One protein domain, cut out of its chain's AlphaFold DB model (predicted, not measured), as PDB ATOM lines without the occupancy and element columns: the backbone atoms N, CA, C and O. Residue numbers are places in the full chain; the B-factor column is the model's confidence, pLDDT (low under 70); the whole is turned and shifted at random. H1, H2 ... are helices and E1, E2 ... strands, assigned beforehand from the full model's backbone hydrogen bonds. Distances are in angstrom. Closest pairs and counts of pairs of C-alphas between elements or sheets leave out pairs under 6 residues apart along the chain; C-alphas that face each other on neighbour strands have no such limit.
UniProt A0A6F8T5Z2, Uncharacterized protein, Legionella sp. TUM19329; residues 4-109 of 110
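Overview. This is residues 4 to 109 of the 110 residues of an uncharacterized protein of Legionella sp. TUM19329 (UniProt A0A6F8T5Z2). A small compact head, spanning 32 by 29 by 19 A, has one long helix, H2, running out of it, whose far part sticks out like a handle, with residues 85 to 109 standing free. The head holds a small, loosely formed sheet of four short strands, the short helix H1, long loops and the first part of H2. The printed part has 106 residues, with two named helices and four named strands in the order H1, E1, E2, E3, E4, H2; the sheet runs E2, E1, E4, E3 and is mixed, and the class is mixed, helices and strands. The whole is only just loose, close to extended, with a radius of gyration of the C-alphas of 19.3 A and spans of 66 by 31 by 22 A, the free arm making the length.

Arrangement. H1, residues 4 to 7, is on the sheet but only grazes it; its closest C-alphas to E1, residues 28 to 31, are those of Tyr 7 and Phe 29, 7.2 A apart. E1 and E2, residues 36 to 39, form an antiparallel hairpin at 137 degrees, with N 31 and O 36 at 2.8 A and N 38 and O 29 at 2.8 A, within hydrogen-bond range. E1 is also the parallel neighbour of E4, residues 62 to 64, at 42 degrees; C-alphas 31 and 63 face each other at 4.7 A, but no backbone N and O across this pair are within hydrogen-bond range. E4 and E3, residues 52 to 54, meet only at a point, where C-alphas 63 and 53 face each other at 4.5 A. E2 and E3 are the edge strands. H2, residues 70 to 107, only grazes the sheet with its residues 70 to 74; its closest C-alphas to E3 are those of Pro 70 and Tyr 54, 6.8 A apart. H1 and H2 are apart. In H2 every O i to N i+4 pair is within hydrogen-bond range, while H1 is too short for such a pair.

Along the chain. H1 begins at C-alpha 4, (-32.104, -10.301, 26.752). E1 and E2 measure 9.2 A and 9.7 A from first to last C-alpha, and E3 and E4 6.6 A and 6.1 A. H2 measures 55.3 A, from C-alpha 70 at (-21.688, -12.726, 38.925) to C-alpha 107 at (-72.582, 7.641, 31.953).

Size, cuts and confidence. The two C-alphas farthest apart are those of Gly 66 and Gln 109, at 65.9 A. Without residues 85 to 109 the body spans 32 by 29 by 19 A. The printed part has no cut. The links H1 to E1, 20 residues, and E2 to E3, 12 residues, are long. The mean pLDDT of the printed part is 82.9, and residues 58 to 69 and 103 to 109 are under 70.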
ATOM      1  N   VAL A   4     -32.841  -9.933  27.969       91.38
ATOM      2  CA  VAL A   4     -32.104 -10.301  26.752       91.38
ATOM      3  C   VAL A   4     -31.570  -9.073  26.023       91.38
ATOM      4  O   VAL A   4     -30.443  -9.099  25.538       91.38
ATOM      5  N   ASP A   5     -32.349  -7.991  25.970       91.88
ATOM      6  CA  ASP A   5     -31.916  -6.733  25.355       91.88
ATOM      7  C   ASP A   5     -30.677  -6.203  26.067       91.88
ATOM      8  O   ASP A   5     -29.738  -5.750  25.420       91.88
ATOM      9  N   GLU A   6     -30.665  -6.323  27.394       91.69
ATOM     10  CA  GLU A   6     -29.574  -5.857  28.232       91.69
ATOM     11  C   GLU A   6     -28.325  -6.713  28.099       91.69
ATOM     12  O   GLU A   6     -27.235  -6.174  27.937       91.69
ATOM     13  N   TYR A   7     -28.435  -8.038  28.061       89.44
ATOM     14  CA  TYR A   7     -27.256  -8.863  27.798       89.44
ATOM     15  C   TYR A   7     -26.731  -8.718  26.359       89.44
ATOM     16  O   TYR A   7     -25.518  -8.766  26.159       89.44
ATOM     17  N   CYS A   8     -27.599  -8.476  25.372       89.88
ATOM     18  CA  CYS A   8     -27.199  -8.252  23.974       89.88
ATOM     19  C   CYS A   8     -26.773  -6.796  23.683       89.88
ATOM     20  O   CYS A   8     -26.337  -6.479  22.573       89.88
ATOM     21  N   SER A   9     -26.914  -5.875  24.643       88.62
ATOM     22  CA  SER A   9     -26.489  -4.481  24.478       88.62
ATOM     23  C   SER A   9     -24.966  -4.345  24.591       88.62
ATOM     24  O   SER A   9     -24.278  -5.256  25.054       88.62
ATOM     25  N   ASN A  10     -24.427  -3.177  24.231       86.25
ATOM     26  CA  ASN A  10     -23.018  -2.865  24.503       86.25
ATOM     27  C   ASN A  10     -22.796  -2.220  25.887       86.25
ATOM     28  O   ASN A  10     -21.656  -1.941  26.250       86.25
ATOM     29  N   GLU A  11     -23.864  -1.972  26.652       87.88
ATOM     30  CA  GLU A  11     -23.791  -1.269  27.938       87.88
ATOM     31  C   GLU A  11     -23.321  -2.212  29.051       87.88
ATOM     32  O   GLU A  11     -23.927  -3.268  29.232       87.88
ATOM     33  N   PRO A  12     -22.266  -1.897  29.814       87.19
ATOM     34  CA  PRO A  12     -21.814  -2.761  30.903       87.19
ATOM     35  C   PRO A  12     -22.850  -2.820  32.038       87.19
ATOM     36  O   PRO A  12     -23.687  -1.939  32.174       87.19
ATOM     37  N   PHE A  13     -22.768  -3.837  32.899       89.81
ATOM     38  CA  PHE A  13     -23.605  -3.944  34.107       89.81
ATOM     39  C   PHE A  13     -22.996  -3.278  35.338       89.81
ATOM     40  O   PHE A  13     -23.626  -3.217  36.393       89.81
ATOM     41  N   TYR A  14     -21.778  -2.757  35.205       87.25
ATOM     42  CA  TYR A  14     -21.156  -1.933  36.224       87.25
ATOM     43  C   TYR A  14     -20.560  -0.651  35.616       87.25
ATOM     44  O   TYR A  14     -19.758  -0.759  34.682       87.25
ATOM     45  N   PRO A  15     -20.870   0.538  36.171       90.81
ATOM     46  CA  PRO A  15     -21.840   0.774  37.254       90.81
ATOM     47  C   PRO A  15     -23.265   0.342  36.859       90.81
ATOM     48  O   PRO A  15     -23.538   0.164  35.675       90.81
ATOM     49  N   VAL A  16     -24.148   0.123  37.844       92.69
ATOM     50  CA  VAL A  16     -25.515  -0.376  37.596       92.69
ATOM     51  C   VAL A  16     -26.240   0.548  36.601       92.69
ATOM     52  O   VAL A  16     -26.374   1.743  36.888       92.69
ATOM     53  N   PRO A  17     -26.703   0.036  35.443       91.69
ATOM     54  CA  PRO A  17     -27.375   0.851  34.439       91.69
ATOM     55  C   PRO A  17     -28.706   1.416  34.925       91.69
ATOM     56  O   PRO A  17     -29.358   0.873  35.813       91.69
ATOM     57  N   LYS A  18     -29.162   2.479  34.259       91.69
ATOM     58  CA  LYS A  18     -30.527   3.001  34.436       91.69
ATOM     59  C   LYS A  18     -31.579   2.211  33.651       91.69
ATOM     60  O   LYS A  18     -32.763   2.444  33.850       91.69
ATOM     61  N   PHE A  19     -31.156   1.315  32.752       91.88
ATOM     62  CA  PHE A  19     -32.035   0.498  31.899       91.88
ATOM     63  C   PHE A  19     -32.982   1.309  30.992       91.88
ATOM     64  O   PHE A  19     -34.061   0.851  30.625       91.88
ATOM     65  N   THR A  20     -32.567   2.522  30.610       88.94
ATOM     66  CA  THR A  20     -33.349   3.460  29.780       88.94
ATOM     67  C   THR A  20     -32.967   3.441  28.302       88.94
ATOM     68  O   THR A  20     -33.574   4.152  27.504       88.94
ATOM     69  N   SER A  21     -31.929   2.693  27.926       85.62
ATOM     70  CA  SER A  21     -31.443   2.649  26.546       85.62
ATOM     71  C   SER A  21     -32.489   2.037  25.613       85.62
ATOM     72  O   SER A  21     -33.356   1.277  26.031       85.62
ATOM     73  N   GLN A  22     -32.428   2.337  24.319       87.88
ATOM     74  CA  GLN A  22     -33.267   1.616  23.369       87.88
ATOM     75  C   GLN A  22     -32.691   0.203  23.152       87.88
ATOM     76  O   GLN A  22     -31.487   0.076  22.906       87.88
ATOM     77  N   PRO A  23     -33.511  -0.863  23.215       88.50
ATOM     78  CA  PRO A  23     -33.064  -2.208  22.878       88.50
ATOM     79  C   PRO A  23     -32.455  -2.279  21.481       88.50
ATOM     80  O   PRO A  23     -33.025  -1.769  20.515       88.50
ATOM     81  N   LYS A  24     -31.337  -2.994  21.345       86.81
ATOM     82  CA  LYS A  24     -30.847  -3.378  20.021       86.81
ATOM     83  C   LYS A  24     -31.790  -4.394  19.376       86.81
ATOM     84  O   LYS A  24     -32.344  -5.272  20.049       86.81
ATOM     85  N   SER A  25     -31.918  -4.292  18.052       86.00
ATOM     86  CA  SER A  25     -32.664  -5.260  17.239       86.00
ATOM     87  C   SER A  25     -31.997  -6.642  17.272       86.00
ATOM     88  O   SER A  25     -32.661  -7.653  17.490       86.00
ATOM     89  N   SER A  26     -30.663  -6.686  17.172       88.81
ATOM     90  CA  SER A  26     -29.888  -7.923  17.266       88.81
ATOM     91  C   SER A  26     -29.968  -8.531  18.670       88.81
ATOM     92  O   SER A  26     -29.513  -7.922  19.641       88.81
ATOM     93  N   LYS A  27     -30.475  -9.762  18.772       91.81
ATOM     94  CA  LYS A  27     -30.411 -10.590  19.991       91.81
ATOM     95  C   LYS A  27     -29.176 -11.486  19.954       91.81
ATOM     96  O   LYS A  27     -29.291 -12.700  20.073       91.81
ATOM     97  N   GLN A  28     -28.020 -10.887  19.690       90.88
ATOM     98  CA  GLN A  28     -26.745 -11.590  19.593       90.88
ATOM     99  C   GLN A  28     -25.830 -11.207  20.748       90.88
ATOM    100  O   GLN A  28     -25.830 -10.059  21.198       90.88
ATOM    101  N   PHE A  29     -25.045 -12.171  21.209       87.56
ATOM    102  CA  PHE A  29     -24.012 -11.986  22.219       87.56
ATOM    103  C   PHE A  29     -22.714 -12.638  21.744       87.56
ATOM    104  O   PHE A  29     -22.733 -13.555  20.927       87.56
ATOM    105  N   TYR A  30     -21.582 -12.190  22.280       84.88
ATOM    106  CA  TYR A  30     -20.289 -12.748  21.909       84.88
ATOM    107  C   TYR A  30     -19.973 -13.976  22.769       84.88
ATOM    108  O   TYR A  30     -19.750 -13.873  23.979       84.88
ATOM    109  N   ASN A  31     -19.947 -15.159  22.165       81.31
ATOM    110  CA  ASN A  31     -19.557 -16.377  22.856       81.31
ATOM    111  C   ASN A  31     -18.027 -16.511  22.837       81.31
ATOM    112  O   ASN A  31     -17.418 -16.646  21.780       81.31
ATOM    113  N   LEU A  32     -17.386 -16.482  24.014       75.31
ATOM    114  CA  LEU A  32     -15.930 -16.637  24.105       75.31
ATOM    115  C   LEU A  32     -15.462 -18.059  23.817       75.31
ATOM    116  O   LEU A  32     -14.313 -18.233  23.434       75.31
ATOM    117  N   ALA A  33     -16.309 -19.066  24.036       75.62
ATOM    118  CA  ALA A  33     -15.932 -20.453  23.791       75.62
ATOM    119  C   ALA A  33     -15.799 -20.749  22.290       75.62
ATOM    120  O   ALA A  33     -14.994 -21.588  21.899       75.62
ATOM    121  N   THR A  34     -16.574 -20.054  21.457       81.56
ATOM    122  CA  THR A  34     -16.600 -20.227  19.996       81.56
ATOM    123  C   THR A  34     -16.017 -19.034  19.234       81.56
ATOM    124  O   THR A  34     -15.902 -19.091  18.009       81.56
ATOM    125  N   GLU A  35     -15.654 -17.968  19.955       84.19
ATOM    126  CA  GLU A  35     -15.111 -16.695  19.466       84.19
ATOM    127  C   GLU A  35     -15.985 -15.983  18.419       84.19
ATOM    128  O   GLU A  35     -15.482 -15.254  17.560       84.19
ATOM    129  N   LYS A  36     -17.309 -16.161  18.491       87.56
ATOM    130  CA  LYS A  36     -18.270 -15.636  17.508       87.56
ATOM    131  C   LYS A  36     -19.461 -14.959  18.173       87.56
ATOM    132  O   LYS A  36     -19.796 -15.239  19.322       87.56
ATOM    133  N   ASP A  37     -20.111 -14.073  17.423       88.88
ATOM    134  CA  ASP A  37     -21.430 -13.573  17.795       88.88
ATOM    135  C   ASP A  37     -22.470 -14.671  17.527       88.88
ATOM    136  O   ASP A  37     -22.633 -15.142  16.400       88.88
ATOM    137  N   GLU A  38     -23.155 -15.099  18.581       89.31
ATOM    138  CA  GLU A  38     -24.178 -16.137  18.548       89.31
ATOM    139  C   GLU A  38     -25.547 -15.545  18.860       89.31
ATOM    140  O   GLU A  38     -25.685 -14.603  19.644       89.31
ATOM    141  N   ASN A  39     -26.586 -16.111  18.247       91.19
ATOM    142  CA  ASN A  39     -27.956 -15.734  18.561       91.19
ATOM    143  C   ASN A  39     -28.318 -16.238  19.961       91.19
ATOM    144  O   ASN A  39     -28.171 -17.421  20.263       91.19
ATOM    145  N   TRP A  40     -28.881 -15.350  20.779       90.50
ATOM    146  CA  TRP A  40     -29.469 -15.693  22.071       90.50
ATOM    147  C   TRP A  40     -30.509 -16.804  21.922       90.50
ATOM    148  O   TRP A  40     -30.507 -17.777  22.673       90.50
ATOM    149  N   PHE A  41     -31.367 -16.667  20.909       89.69
ATOM    150  CA  PHE A  41     -32.363 -17.662  20.535       89.69
ATOM    151  C   PHE A  41     -31.902 -18.395  19.278       89.69
ATOM    152  O   PHE A  41     -31.909 -17.837  18.181       89.69
ATOM    153  N   SER A  42     -31.497 -19.649  19.440       89.25
ATOM    154  CA  SER A  42     -31.208 -20.569  18.343       89.25
ATOM    155  C   SER A  42     -31.535 -21.987  18.793       89.25
ATOM    156  O   SER A  42     -31.335 -22.314  19.962       89.25
ATOM    157  N   VAL A  43     -32.001 -22.827  17.868       88.44
ATOM    158  CA  VAL A  43     -32.217 -24.265  18.115       88.44
ATOM    159  C   VAL A  43     -30.918 -24.978  18.491       88.44
ATOM    160  O   VAL A  43     -30.934 -25.924  19.273       88.44
ATOM    161  N   ASP A  44     -29.792 -24.458  18.003       86.94
ATOM    162  CA  ASP A  44     -28.456 -24.976  18.286       86.94
ATOM    163  C   ASP A  44     -27.790 -24.267  19.477       86.94
ATOM    164  O   ASP A  44     -26.647 -24.573  19.820       86.94
ATOM    165  N   SER A  45     -28.477 -23.305  20.111       82.94
ATOM    166  CA  SER A  45     -27.913 -22.550  21.230       82.94
ATOM    167  C   SER A  45     -27.679 -23.472  22.418       82.94
ATOM    168  O   SER A  45     -28.598 -24.109  22.932       82.94
ATOM    169  N   LYS A  46     -26.435 -23.502  22.891       84.19
ATOM    170  CA  LYS A  46     -26.060 -24.170  24.142       84.19
ATOM    171  C   LYS A  46     -26.102 -23.233  25.347       84.19
ATOM    172  O   LYS A  46     -25.707 -23.615  26.450       84.19
ATOM    173  N   LEU A  47     -26.612 -22.015  25.156       83.69
ATOM    174  CA  LEU A  47     -26.883 -21.082  26.237       83.69
ATOM    175  C   LEU A  47     -27.836 -21.721  27.250       83.69
ATOM    176  O   LEU A  47     -28.833 -22.325  26.867       83.69
ATOM    177  N   SER A  48     -27.544 -21.568  28.541       81.25
ATOM    178  CA  SER A  48     -28.236 -22.175  29.691       81.25
ATOM    179  C   SER A  48     -28.104 -23.696  29.842       81.25
ATOM    180  O   SER A  48     -28.446 -24.211  30.902       81.25
ATOM    181  N   VAL A  49     -27.561 -24.396  28.841       83.25
ATOM    182  CA  VAL A  49     -27.263 -25.834  28.913       83.25
ATOM    183  C   VAL A  49     -25.784 -26.046  29.231       83.25
ATOM    184  O   VAL A  49     -25.455 -26.558  30.296       83.25
ATOM    185  N   ASP A  50     -24.896 -25.579  28.351       81.81
ATOM    186  CA  ASP A  50     -23.447 -25.783  28.483       81.81
ATOM    187  C   ASP A  50     -22.754 -24.574  29.130       81.81
ATOM    188  O   ASP A  50     -21.676 -24.697  29.715       81.81
ATOM    189  N   PHE A  51     -23.352 -23.382  29.027       77.31
ATOM    190  CA  PHE A  51     -22.777 -22.158  29.577       77.31
ATOM    191  C   PHE A  51     -23.829 -21.140  30.017       77.31
ATOM    192  O   PHE A  51     -24.942 -21.077  29.495       77.31
ATOM    193  N   ALA A  52     -23.427 -20.281  30.952       80.75
ATOM    194  CA  ALA A  52     -24.143 -19.062  31.296       80.75
ATOM    195  C   ALA A  52     -23.463 -17.849  30.651       80.75
ATOM    196  O   ALA A  52     -22.269 -17.873  30.330       80.75
ATOM    197  N   ILE A  53     -24.235 -16.779  30.481       81.31
ATOM    198  CA  ILE A  53     -23.723 -15.487  30.044       81.31
ATOM    199  C   ILE A  53     -23.452 -14.619  31.264       81.31
ATOM    200  O   ILE A  53     -24.253 -14.554  32.192       81.31
ATOM    201  N   TYR A  54     -22.324 -13.926  31.216       81.56
ATOM    202  CA  TYR A  54     -21.940 -12.912  32.182       81.56
ATOM    203  C   TYR A  54     -21.435 -11.664  31.447       81.56
ATOM    204  O   TYR A  54     -20.738 -11.785  30.435       81.56
ATOM    205  N   LYS A  55     -21.769 -10.467  31.939       80.75
ATOM    206  CA  LYS A  55     -21.413  -9.186  31.314       80.75
ATOM    207  C   LYS A  55     -20.445  -8.355  32.153       80.75
ATOM    208  O   LYS A  55     -19.380  -7.972  31.667       80.75
ATOM    209  N   GLY A  56     -20.758  -8.104  33.420       74.88
ATOM    210  CA  GLY A  56     -19.881  -7.399  34.347       74.88
ATOM    211  C   GLY A  56     -19.444  -6.011  33.889       74.88
ATOM    212  O   GLY A  56     -20.262  -5.161  33.553       74.88
ATOM    213  N   LEU A  57     -18.120  -5.795  33.879       70.06
ATOM    214  CA  LEU A  57     -17.469  -4.587  33.342       70.06
ATOM    215  C   LEU A  57     -17.354  -4.589  31.811       70.06
ATOM    216  O   LEU A  57     -16.923  -3.602  31.222       70.06
ATOM    217  N   GLY A  58     -17.633  -5.719  31.164       64.69
ATOM    218  CA  GLY A  58     -17.446  -5.869  29.733       64.69
ATOM    219  C   GLY A  58     -18.555  -5.184  28.947       64.69
ATOM    220  O   GLY A  58     -19.735  -5.352  29.238       64.69
ATOM    221  N   ALA A  59     -18.177  -4.516  27.859       59.19
ATOM    222  CA  ALA A  59     -19.118  -4.015  26.855       59.19
ATOM    223  C   ALA A  59     -19.790  -5.138  26.032       59.19
ATOM    224  O   ALA A  59     -20.540  -4.859  25.107       59.19
ATOM    225  N   ARG A  60     -19.493  -6.416  26.308       57.53
ATOM    226  CA  ARG A  60     -20.126  -7.576  25.666       57.53
ATOM    227  C   ARG A  60     -20.357  -8.675  26.693       57.53
ATOM    228  O   ARG A  60     -19.439  -9.016  27.442       57.53
ATOM    229  N   ALA A  61     -21.564  -9.231  26.676       57.03
ATOM    230  CA  ALA A  61     -21.883 -10.510  27.293       57.03
ATOM    231  C   ALA A  61     -20.929 -11.595  26.780       57.03
ATOM    232  O   ALA A  61     -20.644 -11.640  25.585       57.03
ATOM    233  N   ARG A  62     -20.432 -12.439  27.686       64.75
ATOM    234  CA  ARG A  62     -19.480 -13.517  27.407       64.75
ATOM    235  C   ARG A  62     -20.062 -14.838  27.901       64.75
ATOM    236  O   ARG A  62     -20.345 -14.967  29.092       64.75
ATOM    237  N   GLY A  63     -20.212 -15.813  27.007       56.84
ATOM    238  CA  GLY A  63     -20.450 -17.207  27.394       56.84
ATOM    239  C   GLY A  63     -19.177 -17.802  27.999       56.84
ATOM    240  O   GLY A  63     -18.132 -17.773  27.349       56.84
ATOM    241  N   ARG A  64     -19.215 -18.280  29.248       62.84
ATOM    242  CA  ARG A  64     -18.058 -18.933  29.889       62.84
ATOM    243  C   ARG A  64     -18.505 -20.099  30.771       62.84
ATOM    244  O   ARG A  64     -19.348 -19.928  31.648       62.84
ATOM    245  N   GLY A  65     -17.881 -21.262  30.586       48.22
ATOM    246  CA  GLY A  65     -17.924 -22.361  31.550       48.22
ATOM    247  C   GLY A  65     -16.984 -22.062  32.721       48.22
ATOM    248  O   GLY A  65     -15.779 -22.253  32.604       48.22
ATOM    249  N   GLY A  66     -17.523 -21.548  33.829       52.12
ATOM    250  CA  GLY A  66     -16.791 -21.360  35.088       52.12
ATOM    251  C   GLY A  66     -15.985 -20.053  35.225       52.12
ATOM    252  O   GLY A  66     -15.155 -19.708  34.386       52.12
ATOM    253  N   ALA A  67     -16.215 -19.372  36.356       52.78
ATOM    254  CA  ALA A  67     -15.584 -18.142  36.860       52.78
ATOM    255  C   ALA A  67     -15.853 -16.837  36.069       52.78
ATOM    256  O   ALA A  67     -15.167 -16.493  35.107       52.78
ATOM    257  N   GLY A  68     -16.830 -16.065  36.562       57.16
ATOM    258  CA  GLY A  68     -17.029 -14.631  36.303       57.16
ATOM    259  C   GLY A  68     -17.198 -13.875  37.631       57.16
ATOM    260  O   GLY A  68     -17.059 -14.485  38.690       57.16
ATOM    261  N   TRP A  69     -17.524 -12.576  37.605       65.19
ATOM    262  CA  TRP A  69     -17.927 -11.828  38.814       65.19
ATOM    263  C   TRP A  69     -19.454 -11.656  38.845       65.19
ATOM    264  O   TRP A  69     -19.933 -10.532  38.652       65.19
ATOM    265  N   PRO A  70     -20.232 -12.737  39.058       70.44
ATOM    266  CA  PRO A  70     -21.688 -12.726  38.925       70.44
ATOM    267  C   PRO A  70     -22.369 -11.733  39.867       70.44
ATOM    268  O   PRO A  70     -23.483 -11.321  39.585       70.44
ATOM    269  N   ALA A  71     -21.700 -11.303  40.943       80.69
ATOM    270  CA  ALA A  71     -22.221 -10.301  41.870       80.69
ATOM    271  C   ALA A  71     -22.655  -9.002  41.162       80.69
ATOM    272  O   ALA A  71     -23.720  -8.478  41.454       80.69
ATOM    273  N   ARG A  72     -21.889  -8.523  40.171       83.56
ATOM    274  CA  ARG A  72     -22.245  -7.296  39.432       83.56
ATOM    275  C   ARG A  72     -23.471  -7.483  38.549       83.56
ATOM    276  O   ARG A  72     -24.319  -6.601  38.471       83.56
ATOM    277  N   ASP A  73     -23.558  -8.634  37.894       88.12
ATOM    278  CA  ASP A  73     -24.718  -8.973  37.078       88.12
ATOM    279  C   ASP A  73     -25.941  -9.164  37.969       88.12
ATOM    280  O   ASP A  73     -27.017  -8.701  37.618       88.12
ATOM    281  N   LEU A  74     -25.778  -9.755  39.153       90.31
ATOM    282  CA  LEU A  74     -26.843  -9.885  40.140       90.31
ATOM    283  C   LEU A  74     -27.362  -8.517  40.597       90.31
ATOM    284  O   LEU A  74     -28.577  -8.320  40.625       90.31
ATOM    285  N   ASP A  75     -26.476  -7.567  40.902       92.44
ATOM    286  CA  ASP A  75     -26.865  -6.205  41.286       92.44
ATOM    287  C   ASP A  75     -27.647  -5.516  40.156       92.44
ATOM    288  O   ASP A  75     -28.728  -4.962  40.381       92.44
ATOM    289  N   ALA A  76     -27.143  -5.610  38.922       92.56
ATOM    290  CA  ALA A  76     -27.805  -5.072  37.740       92.56
ATOM    291  C   ALA A  76     -29.164  -5.740  37.480       92.56
ATOM    292  O   ALA A  76     -30.153  -5.048  37.256       92.56
ATOM    293  N   MET A  77     -29.257  -7.068  37.562       93.12
ATOM    294  CA  MET A  77     -30.516  -7.801  37.380       93.12
ATOM    295  C   MET A  77     -31.524  -7.499  38.488       93.12
ATOM    296  O   MET A  77     -32.715  -7.378  38.212       93.12
ATOM    297  N   THR A  78     -31.059  -7.301  39.722       95.31
ATOM    298  CA  THR A  78     -31.904  -6.863  40.840       95.31
ATOM    299  C   THR A  78     -32.469  -5.470  40.576       95.31
ATOM    300  O   THR A  78     -33.660  -5.234  40.782       95.31
ATOM    301  N   ALA A  79     -31.641  -4.540  40.095       95.94
ATOM    302  CA  ALA A  79     -32.086  -3.198  39.732       95.94
ATOM    303  C   ALA A  79     -33.047  -3.205  38.530       95.94
ATOM    304  O   ALA A  79     -34.090  -2.557  38.593       95.94
ATOM    305  N   LEU A  80     -32.758  -3.987  37.485       95.44
ATOM    306  CA  LEU A  80     -33.655  -4.168  36.341       95.44
ATOM    307  C   LEU A  80     -35.009  -4.734  36.784       95.44
ATOM    308  O   LEU A  80     -36.046  -4.246  36.346       95.44
ATOM    309  N   CYS A  81     -35.011  -5.728  37.676       96.25
ATOM    310  CA  CYS A  81     -36.235  -6.288  38.239       96.25
ATOM    311  C   CYS A  81     -37.064  -5.211  38.947       96.25
ATOM    312  O   CYS A  81     -38.245  -5.075  38.640       96.25
ATOM    313  N   LYS A  82     -36.441  -4.386  39.800       96.38
ATOM    314  CA  LYS A  82     -37.120  -3.262  40.467       96.38
ATOM    315  C   LYS A  82     -37.736  -2.285  39.466       96.38
ATOM    316  O   LYS A  82     -38.920  -1.993  39.585       96.38
ATOM    317  N   VAL A  83     -36.964  -1.832  38.471       95.31
ATOM    318  CA  VAL A  83     -37.454  -0.917  37.423       95.31
ATOM    319  C   VAL A  83     -38.667  -1.516  36.718       95.31
ATOM    320  O   VAL A  83     -39.694  -0.862  36.601       95.31
ATOM    321  N   ARG A  84     -38.594  -2.789  36.316       94.75
ATOM    322  CA  ARG A  84     -39.707  -3.441  35.619       94.75
ATOM    323  C   ARG A  84     -40.936  -3.644  36.483       94.75
ATOM    324  O   ARG A  84     -42.045  -3.504  35.984       94.75
ATOM    325  N   THR A  85     -40.760  -3.971  37.757       96.69
ATOM    326  CA  THR A  85     -41.884  -4.054  38.690       96.69
ATOM    327  C   THR A  85     -42.575  -2.700  38.824       96.69
ATOM    328  O   THR A  85     -43.800  -2.658  38.766       96.69
ATOM    329  N   THR A  86     -41.817  -1.605  38.932       96.62
ATOM    330  CA  THR A  86     -42.382  -0.249  38.948       96.62
ATOM    331  C   THR A  86     -43.104   0.076  37.639       96.62
ATOM    332  O   THR A  86     -44.268   0.454  37.705       96.62
ATOM    333  N   ASP A  87     -42.502  -0.189  36.470       94.50
ATOM    334  CA  ASP A  87     -43.152   0.013  35.161       94.50
ATOM    335  C   ASP A  87     -44.529  -0.677  35.094       94.50
ATOM    336  O   ASP A  87     -45.491  -0.121  34.568       94.50
ATOM    337  N   PHE A  88     -44.635  -1.909  35.611       96.06
ATOM    338  CA  PHE A  88     -45.893  -2.660  35.610       96.06
ATOM    339  C   PHE A  88     -46.932  -2.094  36.578       96.06
ATOM    340  O   PHE A  88     -48.121  -2.107  36.257       96.06
ATOM    341  N   ILE A  89     -46.506  -1.616  37.748       98.19
ATOM    342  CA  ILE A  89     -47.395  -0.952  38.710       98.19
ATOM    343  C   ILE A  89     -47.945   0.338  38.097       98.19
ATOM    344  O   ILE A  89     -49.157   0.553  38.119       98.19
ATOM    345  N   ASP A  90     -47.078   1.146  37.491       97.38
ATOM    346  CA  ASP A  90     -47.461   2.411  36.866       97.38
ATOM    347  C   ASP A  90     -48.399   2.178  35.678       97.38
ATOM    348  O   ASP A  90     -49.424   2.846  35.553       97.38
ATOM    349  N   LEU A  91     -48.094   1.183  34.834       96.81
ATOM    350  CA  LEU A  91     -48.962   0.790  33.725       96.81
ATOM    351  C   LEU A  91     -50.341   0.350  34.220       96.81
ATOM    352  O   LEU A  91     -51.352   0.731  33.636       96.81
ATOM    353  N   LYS A  92     -50.397  -0.441  35.297       97.44
ATOM    354  CA  LYS A  92     -51.665  -0.856  35.897       97.44
ATOM    355  C   LYS A  92     -52.479   0.358  36.353       97.44
ATOM    356  O   LYS A  92     -53.642   0.450  35.978       97.44
ATOM    357  N   SER A  93     -51.869   1.286  37.096       97.19
ATOM    358  CA  SER A  93     -52.544   2.508  37.556       97.19
ATOM    359  C   SER A  93     -53.101   3.317  36.383       97.19
ATOM    360  O   SER A  93     -54.257   3.718  36.410       97.19
ATOM    361  N   GLN A  94     -52.317   3.494  35.313       96.69
ATOM    362  CA  GLN A  94     -52.753   4.225  34.116       96.69
ATOM    363  C   GLN A  94     -53.947   3.561  33.422       96.69
ATOM    364  O   GLN A  94     -54.853   4.251  32.957       96.69
ATOM    365  N   LEU A  95     -53.954   2.227  33.334       95.88
ATOM    366  CA  LEU A  95     -55.065   1.483  32.742       95.88
ATOM    367  C   LEU A  95     -56.334   1.583  33.600       95.88
ATOM    368  O   LEU A  95     -57.425   1.735  33.055       95.88
ATOM    369  N   GLU A  96     -56.199   1.528  34.927       95.31
ATOM    370  CA  GLU A  96     -57.319   1.712  35.858       95.31
ATOM    371  C   GLU A  96     -57.905   3.131  35.751       95.31
ATOM    372  O   GLU A  96     -59.121   3.281  35.605       95.31
ATOM    373  N   ASP A  97     -57.058   4.164  35.707       93.62
ATOM    374  CA  ASP A  97     -57.485   5.557  35.534       93.62
ATOM    375  C   ASP A  97     -58.244   5.758  34.211       93.62
ATOM    376  O   ASP A  97     -59.322   6.359  34.194       93.62
ATOM    377  N   GLN A  98     -57.740   5.201  33.104       91.75
ATOM    378  CA  GLN A  98     -58.415   5.266  31.800       91.75
ATOM    379  C   GLN A  98     -59.785   4.580  31.818       91.75
ATOM    380  O   GLN A  98     -60.756   5.146  31.319       91.75
ATOM    381  N   MET A  99     -59.897   3.406  32.447       88.88
ATOM    382  CA  MET A  99     -61.184   2.718  32.585       88.88
ATOM    383  C   MET A  99     -62.197   3.544  33.384       88.88
ATOM    384  O   MET A  99     -63.379   3.564  33.043       88.88
ATOM    385  N   THR A 100     -61.767   4.239  34.440       83.69
ATOM    386  CA  THR A 100     -62.679   5.112  35.197       83.69
ATOM    387  C   THR A 100     -63.131   6.318  34.374       83.69
ATOM    388  O   THR A 100     -64.324   6.625  34.358       83.69
ATOM    389  N   ALA A 101     -62.226   6.960  33.631       76.69
ATOM    390  CA  ALA A 101     -62.543   8.104  32.780       76.69
ATOM    391  C   ALA A 101     -63.511   7.747  31.634       76.69
ATOM    392  O   ALA A 101     -64.473   8.486  31.399       76.69
ATOM    393  N   ASP A 102     -63.314   6.602  30.973       70.31
ATOM    394  CA  ASP A 102     -64.209   6.111  29.915       70.31
ATOM    395  C   ASP A 102     -65.603   5.764  30.459       70.31
ATOM    396  O   ASP A 102     -66.617   6.113  29.848       70.31
ATOM    397  N   ASN A 103     -65.676   5.154  31.650       62.94
ATOM    398  CA  ASN A 103     -66.950   4.886  32.321       62.94
ATOM    399  C   ASN A 103     -67.694   6.182  32.670       62.94
ATOM    400  O   ASN A 103     -68.910   6.257  32.500       62.94
ATOM    401  N   HIS A 104     -66.987   7.228  33.111       59.69
ATOM    402  CA  HIS A 104     -67.606   8.535  33.321       59.69
ATOM    403  C   HIS A 104     -68.150   9.112  32.009       59.69
ATOM    404  O   HIS A 104     -69.283   9.584  31.988       59.69
ATOM    405  N   HIS A 105     -67.404   9.024  30.904       59.00
ATOM    406  CA  HIS A 105     -67.855   9.535  29.606       59.00
ATOM    407  C   HIS A 105     -69.104   8.812  29.070       59.00
ATOM    408  O   HIS A 105     -69.987   9.464  28.514       59.00
ATOM    409  N   GLN A 106     -69.223   7.495  29.279       58.88
ATOM    410  CA  GLN A 106     -70.411   6.724  28.883       58.88
ATOM    411  C   GLN A 106     -71.641   7.012  29.754       58.88
ATOM    412  O   GLN A 106     -72.754   7.037  29.236       58.88
ATOM    413  N   VAL A 107     -71.467   7.289  31.051       56.66
ATOM    414  CA  VAL A 107     -72.582   7.641  31.953       56.66
ATOM    415  C   VAL A 107     -73.199   9.004  31.608       56.66
ATOM    416  O   VAL A 107     -74.390   9.198  31.823       56.66
ATOM    417  N   TYR A 108     -72.434   9.937  31.030       57.88
ATOM    418  CA  TYR A 108     -72.952  11.239  30.579       57.88
ATOM    419  C   TYR A 108     -73.646  11.214  29.200       57.88
ATOM    420  O   TYR A 108     -74.145  12.252  28.766       57.88
ATOM    421  N   GLN A 109     -73.673  10.073  28.498       53.91
ATOM    422  CA  GLN A 109     -74.284   9.932  27.163       53.91
ATOM    423  C   GLN A 109     -75.598   9.121  27.150       53.91
ATOM    424  O   GLN A 109     -76.111   8.824  26.070       53.91
TER     425      GLN A 109